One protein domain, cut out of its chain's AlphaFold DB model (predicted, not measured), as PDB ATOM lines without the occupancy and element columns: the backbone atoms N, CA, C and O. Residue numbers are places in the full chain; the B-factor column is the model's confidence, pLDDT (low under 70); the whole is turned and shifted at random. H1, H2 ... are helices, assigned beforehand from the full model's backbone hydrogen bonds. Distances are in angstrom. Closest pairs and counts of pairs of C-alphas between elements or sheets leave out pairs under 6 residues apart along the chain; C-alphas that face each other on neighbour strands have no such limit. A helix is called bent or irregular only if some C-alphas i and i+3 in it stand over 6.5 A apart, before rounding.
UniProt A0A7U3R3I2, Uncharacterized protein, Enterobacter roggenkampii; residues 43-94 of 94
ATOM      1  N   ALA A  43     -24.114 -22.190 -44.798       83.56
ATOM      2  CA  ALA A  43     -23.821 -21.452 -43.570       83.56
ATOM      3  C   ALA A  43     -22.316 -21.435 -43.252       83.56
ATOM      4  O   ALA A  43     -21.733 -20.366 -43.068       83.56
ATOM      5  N   LEU A  44     -21.666 -22.603 -43.262       83.69
ATOM      6  CA  LEU A  44     -20.225 -22.736 -43.034       83.69
ATOM      7  C   LEU A  44     -19.412 -22.016 -44.111       83.69
ATOM      8  O   LEU A  44     -18.418 -21.358 -43.794       83.69
ATOM      9  N   THR A  45     -19.852 -22.078 -45.371       86.56
ATOM     10  CA  THR A  45     -19.163 -21.390 -46.468       86.56
ATOM     11  C   THR A  45     -19.204 -19.869 -46.300       86.56
ATOM     12  O   THR A  45     -18.171 -19.213 -46.433       86.56
ATOM     13  N   MET A  46     -20.358 -19.297 -45.939       86.88
ATOM     14  CA  MET A  46     -20.481 -17.858 -45.670       86.88
ATOM     15  C   MET A  46     -19.634 -17.409 -44.476       86.88
ATOM     16  O   MET A  46     -18.923 -16.407 -44.574       86.88
ATOM     17  N   ILE A  47     -19.656 -18.160 -43.371       86.00
ATOM     18  CA  ILE A  47     -18.849 -17.840 -42.183       86.00
ATOM     19  C   ILE A  47     -17.352 -17.895 -42.527       86.00
ATOM     20  O   ILE A  47     -16.605 -16.981 -42.171       86.00
ATOM     21  N   GLY A  48     -16.913 -18.910 -43.277       86.88
ATOM     22  CA  GLY A  48     -15.529 -19.031 -43.739       86.88
ATOM     23  C   GLY A  48     -15.096 -17.886 -44.662       86.88
ATOM     24  O   GLY A  48     -13.995 -17.350 -44.510       86.88
ATOM     25  N   ILE A  49     -15.970 -17.449 -45.574       88.31
ATOM     26  CA  ILE A  49     -15.710 -16.290 -46.443       88.31
ATOM     27  C   ILE A  49     -15.524 -15.023 -45.614       88.31
ATOM     28  O   ILE A  49     -14.540 -14.305 -45.812       88.31
ATOM     29  N   LEU A  50     -16.435 -14.756 -44.676       88.25
ATOM     30  CA  LEU A  50     -16.345 -13.592 -43.797       88.25
ATOM     31  C   LEU A  50     -15.053 -13.628 -42.971       88.25
ATOM     32  O   LEU A  50     -14.355 -12.616 -42.887       88.25
ATOM     33  N   ALA A  51     -14.679 -14.799 -42.440       87.00
ATOM     34  CA  ALA A  51     -13.419 -14.989 -41.722       87.00
ATOM     35  C   ALA A  51     -12.218 -14.602 -42.593       87.00
ATOM     36  O   ALA A  51     -11.378 -13.796 -42.188       87.00
ATOM     37  N   GLY A  52     -12.167 -15.132 -43.819       86.06
ATOM     38  CA  GLY A  52     -11.098 -14.859 -44.772       86.06
ATOM     39  C   GLY A  52     -11.036 -13.391 -45.196       86.06
ATOM     40  O   GLY A  52      -9.944 -12.844 -45.336       86.06
ATOM     41  N   GLN A  53     -12.180 -12.726 -45.374       86.62
ATOM     42  CA  GLN A  53     -12.233 -11.298 -45.701       86.62
ATOM     43  C   GLN A  53     -11.690 -10.432 -44.561       86.62
ATOM     44  O   GLN A  53     -10.844  -9.567 -44.803       86.62
ATOM     45  N   VAL A  54     -12.122 -10.684 -43.320       85.62
ATOM     46  CA  VAL A  54     -11.634  -9.947 -42.143       85.62
ATOM     47  C   VAL A  54     -10.144 -10.210 -41.928       85.62
ATOM     48  O   VAL A  54      -9.388  -9.265 -41.701       85.62
ATOM     49  N   PHE A  55      -9.700 -11.460 -42.085       84.25
ATOM     50  CA  PHE A  55      -8.290 -11.837 -41.986       84.25
ATOM     51  C   PHE A  55      -7.422 -11.121 -43.025       84.25
ATOM     52  O   PHE A  55      -6.435 -10.478 -42.667       84.25
ATOM     53  N   LYS A  56      -7.813 -11.159 -44.307       81.62
ATOM     54  CA  LYS A  56      -7.105 -10.430 -45.371       81.62
ATOM     55  C   LYS A  56      -7.079  -8.935 -45.093       81.62
ATOM     56  O   LYS A  56      -6.045  -8.306 -45.286       81.62
ATOM     57  N   SER A  57      -8.187  -8.368 -44.620       78.75
ATOM     58  CA  SER A  57      -8.229  -6.947 -44.302       78.75
ATOM     59  C   SER A  57      -7.279  -6.585 -43.159       78.75
ATOM     60  O   SER A  57      -6.629  -5.553 -43.248       78.75
ATOM     61  N   LEU A  58      -7.142  -7.439 -42.138       78.00
ATOM     62  CA  LEU A  58      -6.156  -7.255 -41.070       78.00
ATOM     63  C   LEU A  58      -4.718  -7.343 -41.586       78.00
ATOM     64  O   LEU A  58      -3.895  -6.529 -41.184       78.00
ATOM     65  N   ILE A  59      -4.416  -8.293 -42.477       77.94
ATOM     66  CA  ILE A  59      -3.087  -8.410 -43.100       77.94
ATOM     67  C   ILE A  59      -2.761  -7.149 -43.900       77.94
ATOM     68  O   ILE A  59      -1.685  -6.581 -43.734       77.94
ATOM     69  N   ILE A  60      -3.687  -6.689 -44.741       74.62
ATOM     70  CA  ILE A  60      -3.488  -5.497 -45.574       74.62
ATOM     71  C   ILE A  60      -3.294  -4.250 -44.699       74.62
ATOM     72  O   ILE A  60      -2.390  -3.459 -44.968       74.62
ATOM     73  N   ASP A  61      -4.088  -4.107 -43.633       72.31
ATOM     74  CA  ASP A  61      -3.968  -3.004 -42.674       72.31
ATOM     75  C   ASP A  61      -2.652  -3.073 -41.874       72.31
ATOM     76  O   ASP A  61      -2.050  -2.038 -41.595       72.31
ATOM     77  N   HIS A  62      -2.192  -4.277 -41.506       68.19
ATOM     78  CA  HIS A  62      -0.958  -4.485 -40.737       68.19
ATOM     79  C   HIS A  62       0.295  -4.197 -41.567       68.19
ATOM     80  O   HIS A  62       1.190  -3.490 -41.108       68.19
ATOM     81  N   PHE A  63       0.344  -4.716 -42.796       66.75
ATOM     82  CA  PHE A  63       1.478  -4.537 -43.702       66.75
ATOM     83  C   PHE A  63       1.443  -3.205 -44.465       66.75
ATOM     84  O   PHE A  63       2.403  -2.884 -45.160       66.75
ATOM     85  N   GLY A  64       0.359  -2.425 -44.367       61.50
ATOM     86  CA  GLY A  64       0.253  -1.110 -45.011       61.50
ATOM     87  C   GLY A  64       0.356  -1.153 -46.543       61.50
ATOM     88  O   GLY A  64       0.641  -0.134 -47.169       61.50
ATOM     89  N   LEU A  65       0.110  -2.321 -47.152       58.91
ATOM     90  CA  LEU A  65       0.402  -2.647 -48.560       58.91
ATOM     91  C   LEU A  65      -0.326  -1.770 -49.597       58.91
ATOM     92  O   LEU A  65       0.004  -1.829 -50.776       58.91
ATOM     93  N   LEU A  66      -1.303  -0.959 -49.180       57.66
ATOM     94  CA  LEU A  66      -2.092  -0.081 -50.055       57.66
ATOM     95  C   LEU A  66      -1.823   1.421 -49.845       57.66
ATOM     96  O   LEU A  66      -2.595   2.247 -50.326       57.66
ATOM     97  N   GLY A  67      -0.750   1.804 -49.140       54.66
ATOM     98  CA  GLY A  67      -0.372   3.220 -48.984       54.66
ATOM     99  C   GLY A  67      -1.291   4.027 -48.057       54.66
ATOM    100  O   GLY A  67      -1.228   5.255 -48.023       54.66
ATOM    101  N   THR A  68      -2.148   3.354 -47.290       50.94
ATOM    102  CA  THR A  68      -3.011   3.978 -46.284       50.94
ATOM    103  C   THR A  68      -2.166   4.343 -45.054       50.94
ATOM    104  O   THR A  68      -1.431   3.479 -44.569       50.94
ATOM    105  N   PRO A  69      -2.249   5.575 -44.503       49.59
ATOM    106  CA  PRO A  69      -1.477   5.962 -43.319       49.59
ATOM    107  C   PRO A  69      -1.746   4.968 -42.192       49.59
ATOM    108  O   PRO A  69      -2.919   4.728 -41.907       49.59
ATOM    109  N   HIS A  70      -0.682   4.395 -41.602       49.62
ATOM    110  CA  HIS A  70      -0.701   3.360 -40.554       49.62
ATOM    111  C   HIS A  70      -1.849   3.579 -39.560       49.62
ATOM    112  O   HIS A  70      -1.719   4.253 -38.535       49.62
ATOM    113  N   ARG A  71      -3.018   3.014 -39.867       52.69
ATOM    114  CA  ARG A  71      -4.177   3.096 -38.994       52.69
ATOM    115  C   ARG A  71      -3.973   1.957 -38.015       52.69
ATOM    116  O   ARG A  71      -3.997   0.798 -38.416       52.69
ATOM    117  N   LYS A  72      -3.695   2.304 -36.754       53.50
ATOM    118  CA  LYS A  72      -3.500   1.344 -35.658       53.50
ATOM    119  C   LYS A  72      -4.495   0.198 -35.798       53.50
ATOM    120  O   LYS A  72      -5.694   0.449 -35.936       53.50
ATOM    121  N   ILE A  73      -3.967  -1.025 -35.763       57.00
ATOM    122  CA  ILE A  73      -4.717  -2.281 -35.798       57.00
ATOM    123  C   ILE A  73      -5.978  -2.105 -34.954       57.00
ATOM    124  O   ILE A  73      -5.912  -1.861 -33.747       57.00
ATOM    125  N   ASN A  74      -7.138  -2.138 -35.606       69.62
ATOM    126  CA  ASN A  74      -8.390  -1.851 -34.932       69.62
ATOM    127  C   ASN A  74      -8.730  -3.078 -34.080       69.62
ATOM    128  O   ASN A  74      -9.142  -4.098 -34.626       69.62
ATOM    129  N   ALA A  75      -8.539  -3.007 -32.758       70.56
ATOM    130  CA  ALA A  75      -8.787  -4.118 -31.829       70.56
ATOM    131  C   ALA A  75     -10.180  -4.754 -32.021       70.56
ATOM    132  O   ALA A  75     -10.351  -5.959 -31.864       70.56
ATOM    133  N   ARG A  76     -11.159  -3.963 -32.487       74.12
ATOM    134  CA  ARG A  76     -12.500  -4.430 -32.874       74.12
ATOM    135  C   ARG A  76     -12.490  -5.486 -33.988       74.12
ATOM    136  O   ARG A  76     -13.324  -6.381 -33.966       74.12
ATOM    137  N   ARG A  77     -11.560  -5.413 -34.944       75.06
ATOM    138  CA  ARG A  77     -11.414  -6.400 -36.031       75.06
ATOM    139  C   ARG A  77     -10.805  -7.713 -35.539       75.06
ATOM    140  O   ARG A  77     -11.197  -8.763 -36.028       75.06
ATOM    141  N   ILE A  78      -9.914  -7.663 -34.544       80.12
ATOM    142  CA  ILE A  78      -9.403  -8.871 -33.874       80.12
ATOM    143  C   ILE A  78     -10.541  -9.559 -33.115       80.12
ATOM    144  O   ILE A  78     -10.749 -10.755 -33.287       80.12
ATOM    145  N   VAL A  79     -11.328  -8.797 -32.343       83.94
ATOM    146  CA  VAL A  79     -12.518  -9.326 -31.656       83.94
ATOM    147  C   VAL A  79     -13.503  -9.932 -32.661       83.94
ATOM    148  O   VAL A  79     -13.972 -11.045 -32.452       83.94
ATOM    149  N   ALA A  80     -13.757  -9.258 -33.788       82.38
ATOM    150  CA  ALA A  80     -14.598  -9.801 -34.854       82.38
ATOM    151  C   ALA A  80     -14.056 -11.132 -35.404       82.38
ATOM    152  O   ALA A  80     -14.828 -12.069 -35.581       82.38
ATOM    153  N   LEU A  81     -12.741 -11.250 -35.617       85.12
ATOM    154  CA  LEU A  81     -12.124 -12.491 -36.093       85.12
ATOM    155  C   LEU A  81     -12.321 -13.645 -35.097       85.12
ATOM    156  O   LEU A  81     -12.692 -14.745 -35.499       85.12
ATOM    157  N   VAL A  82     -12.128 -13.385 -33.799       88.12
ATOM    158  CA  VAL A  82     -12.338 -14.378 -32.731       88.12
ATOM    159  C   VAL A  82     -13.795 -14.842 -32.694       88.12
ATOM    160  O   VAL A  82     -14.049 -16.043 -32.641       88.12
ATOM    161  N   PHE A  83     -14.753 -13.914 -32.783       88.00
ATOM    162  CA  PHE A  83     -16.180 -14.248 -32.830       88.00
ATOM    163  C   PHE A  83     -16.551 -15.070 -34.068       88.00
ATOM    164  O   PHE A  83     -17.324 -16.019 -33.953       88.00
ATOM    165  N   ILE A  84     -15.985 -14.752 -35.236       86.94
ATOM    166  CA  ILE A  84     -16.225 -15.523 -36.462       86.94
ATOM    167  C   ILE A  84     -15.674 -16.947 -36.322       86.94
ATOM    168  O   ILE A  84     -16.367 -17.896 -36.679       86.94
ATOM    169  N   ILE A  85     -14.470 -17.120 -35.764       86.81
ATOM    170  CA  ILE A  85     -13.895 -18.453 -35.513       86.81
ATOM    171  C   ILE A  85     -14.763 -19.234 -34.519       86.81
ATOM    172  O   ILE A  85     -15.060 -20.401 -34.761       86.81
ATOM    173  N   ALA A  86     -15.215 -18.596 -33.435       88.12
ATOM    174  CA  ALA A  86     -16.104 -19.225 -32.460       88.12
ATOM    175  C   ALA A  86     -17.429 -19.679 -33.099       88.12
ATOM    176  O   ALA A  86     -17.859 -20.810 -32.876       88.12
ATOM    177  N   ALA A  87     -18.037 -18.837 -33.942       84.25
ATOM    178  CA  ALA A  87     -19.237 -19.188 -34.698       84.25
ATOM    179  C   ALA A  87     -18.986 -20.364 -35.656       84.25
ATOM    180  O   ALA A  87     -19.800 -21.280 -35.722       84.25
ATOM    181  N   LEU A  88     -17.846 -20.373 -36.352       84.62
ATOM    182  CA  LEU A  88     -17.466 -21.445 -37.277       84.62
ATOM    183  C   LEU A  88     -17.318 -22.782 -36.538       84.62
ATOM    184  O   LEU A  88     -17.868 -23.784 -36.981       84.62
ATOM    185  N   VAL A  89     -16.650 -22.791 -35.378       85.31
ATOM    186  CA  VAL A  89     -16.505 -23.994 -34.538       85.31
ATOM    187  C   VAL A  89     -17.855 -24.483 -34.014       85.31
ATOM    188  O   VAL A  89     -18.086 -25.689 -33.986       85.31
ATOM    189  N   LEU A  90     -18.740 -23.569 -33.605       85.38
ATOM    190  CA  LEU A  90     -20.059 -23.926 -33.086       85.38
ATOM    191  C   LEU A  90     -20.947 -24.537 -34.176       85.38
ATOM    192  O   LEU A  90     -21.552 -25.575 -33.942       85.38
ATOM    193  N   VAL A  91     -20.975 -23.935 -35.368       83.06
ATOM    194  CA  VAL A  91     -21.743 -24.444 -36.518       83.06
ATOM    195  C   VAL A  91     -21.139 -25.733 -37.075       83.06
ATOM    196  O   VAL A  91     -21.876 -26.589 -37.531       83.06
ATOM    197  N   ALA A  92     -19.815 -25.905 -37.027       78.94
ATOM    198  CA  ALA A  92     -19.172 -27.150 -37.452       78.94
ATOM    199  C   ALA A  92     -19.421 -28.329 -36.495       78.94
ATOM    200  O   ALA A  92     -19.259 -29.479 -36.897       78.94
ATOM    201  N   LYS A  93     -19.731 -28.052 -35.222       75.88
ATOM    202  CA  LYS A  93     -19.984 -29.067 -34.186       75.88
ATOM    203  C   LYS A  93     -21.466 -29.359 -33.938       75.88
ATOM    204  O   LYS A  93     -21.741 -30.364 -33.286       75.88
ATOM    205  N   GLY A  94     -22.367 -28.469 -34.353       59.50
ATOM    206  CA  GLY A  94     -23.820 -28.653 -34.266       59.50
ATOM    207  C   GLY A  94     -24.356 -29.377 -35.486       59.50
ATOM    208  O   GLY A  94     -25.252 -30.224 -35.290       59.50
TER     209      GLY A  94
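This is residues 43 to 94 of the 94 residues of an uncharacterized protein of Enterobacter roggenkampii (UniProt A0A7U3R3I2). The model shows a long helical hairpin: helix H1 runs one way, a loop of residues 64 to 74 turns back at one end, and helix H2 returns beside H1. The two helices lie side by side along the long axis, and the loop lengthens the rod at the end away from residues 43 and 94. The printed part has 52 residues, with two named helices, H1 then H2, and no named strand; the class is all helix. The whole is loose, with a radius of gyration of the C-alphas of 12.8 A, and the C-alphas span 42 by 18 by 11 A.

H1, the longest helix with 21 residues, takes residues 43 to 63 and measures 30.4 A from first to last C-alpha. It begins at C-alpha 43, at (-23.821, -21.452, -43.570), and ends at C-alpha 63, at (1.478, -4.537, -43.702). H2 takes residues 75 to 93, 19 residues, and measures 27.4 A; its last C-alpha, that of Lys 93, is at (-19.984, -29.067, -34.186).

H1 and H2 touch, with 17 pairs of C-alphas within 8 A. Their closest C-alphas are those of Ala 51 and Ile 84, 6.0 A apart. The helices run opposite ways at a shallow tilt of 26 degrees, and their centres are 10.6 A apart. They form a helical hairpin. In both H1 and H2 every O i to N i+4 pair is within hydrogen-bond range. Neither helix is bent.

The outline is a rod. The two C-alphas farthest apart, those of Gly 67 and Gly 94, are 42.2 A from each other, while the first and last printed C-alphas, Ala 43 and Gly 94, are 11.8 A apart. The link from H1 to H2, 11 residues, is long. The printed part has no cut, and Gly 94 is the chain's last residue. The mean pLDDT of the printed part is 76.1, and it is under 70 at residues 62 to 74 and at residue 94.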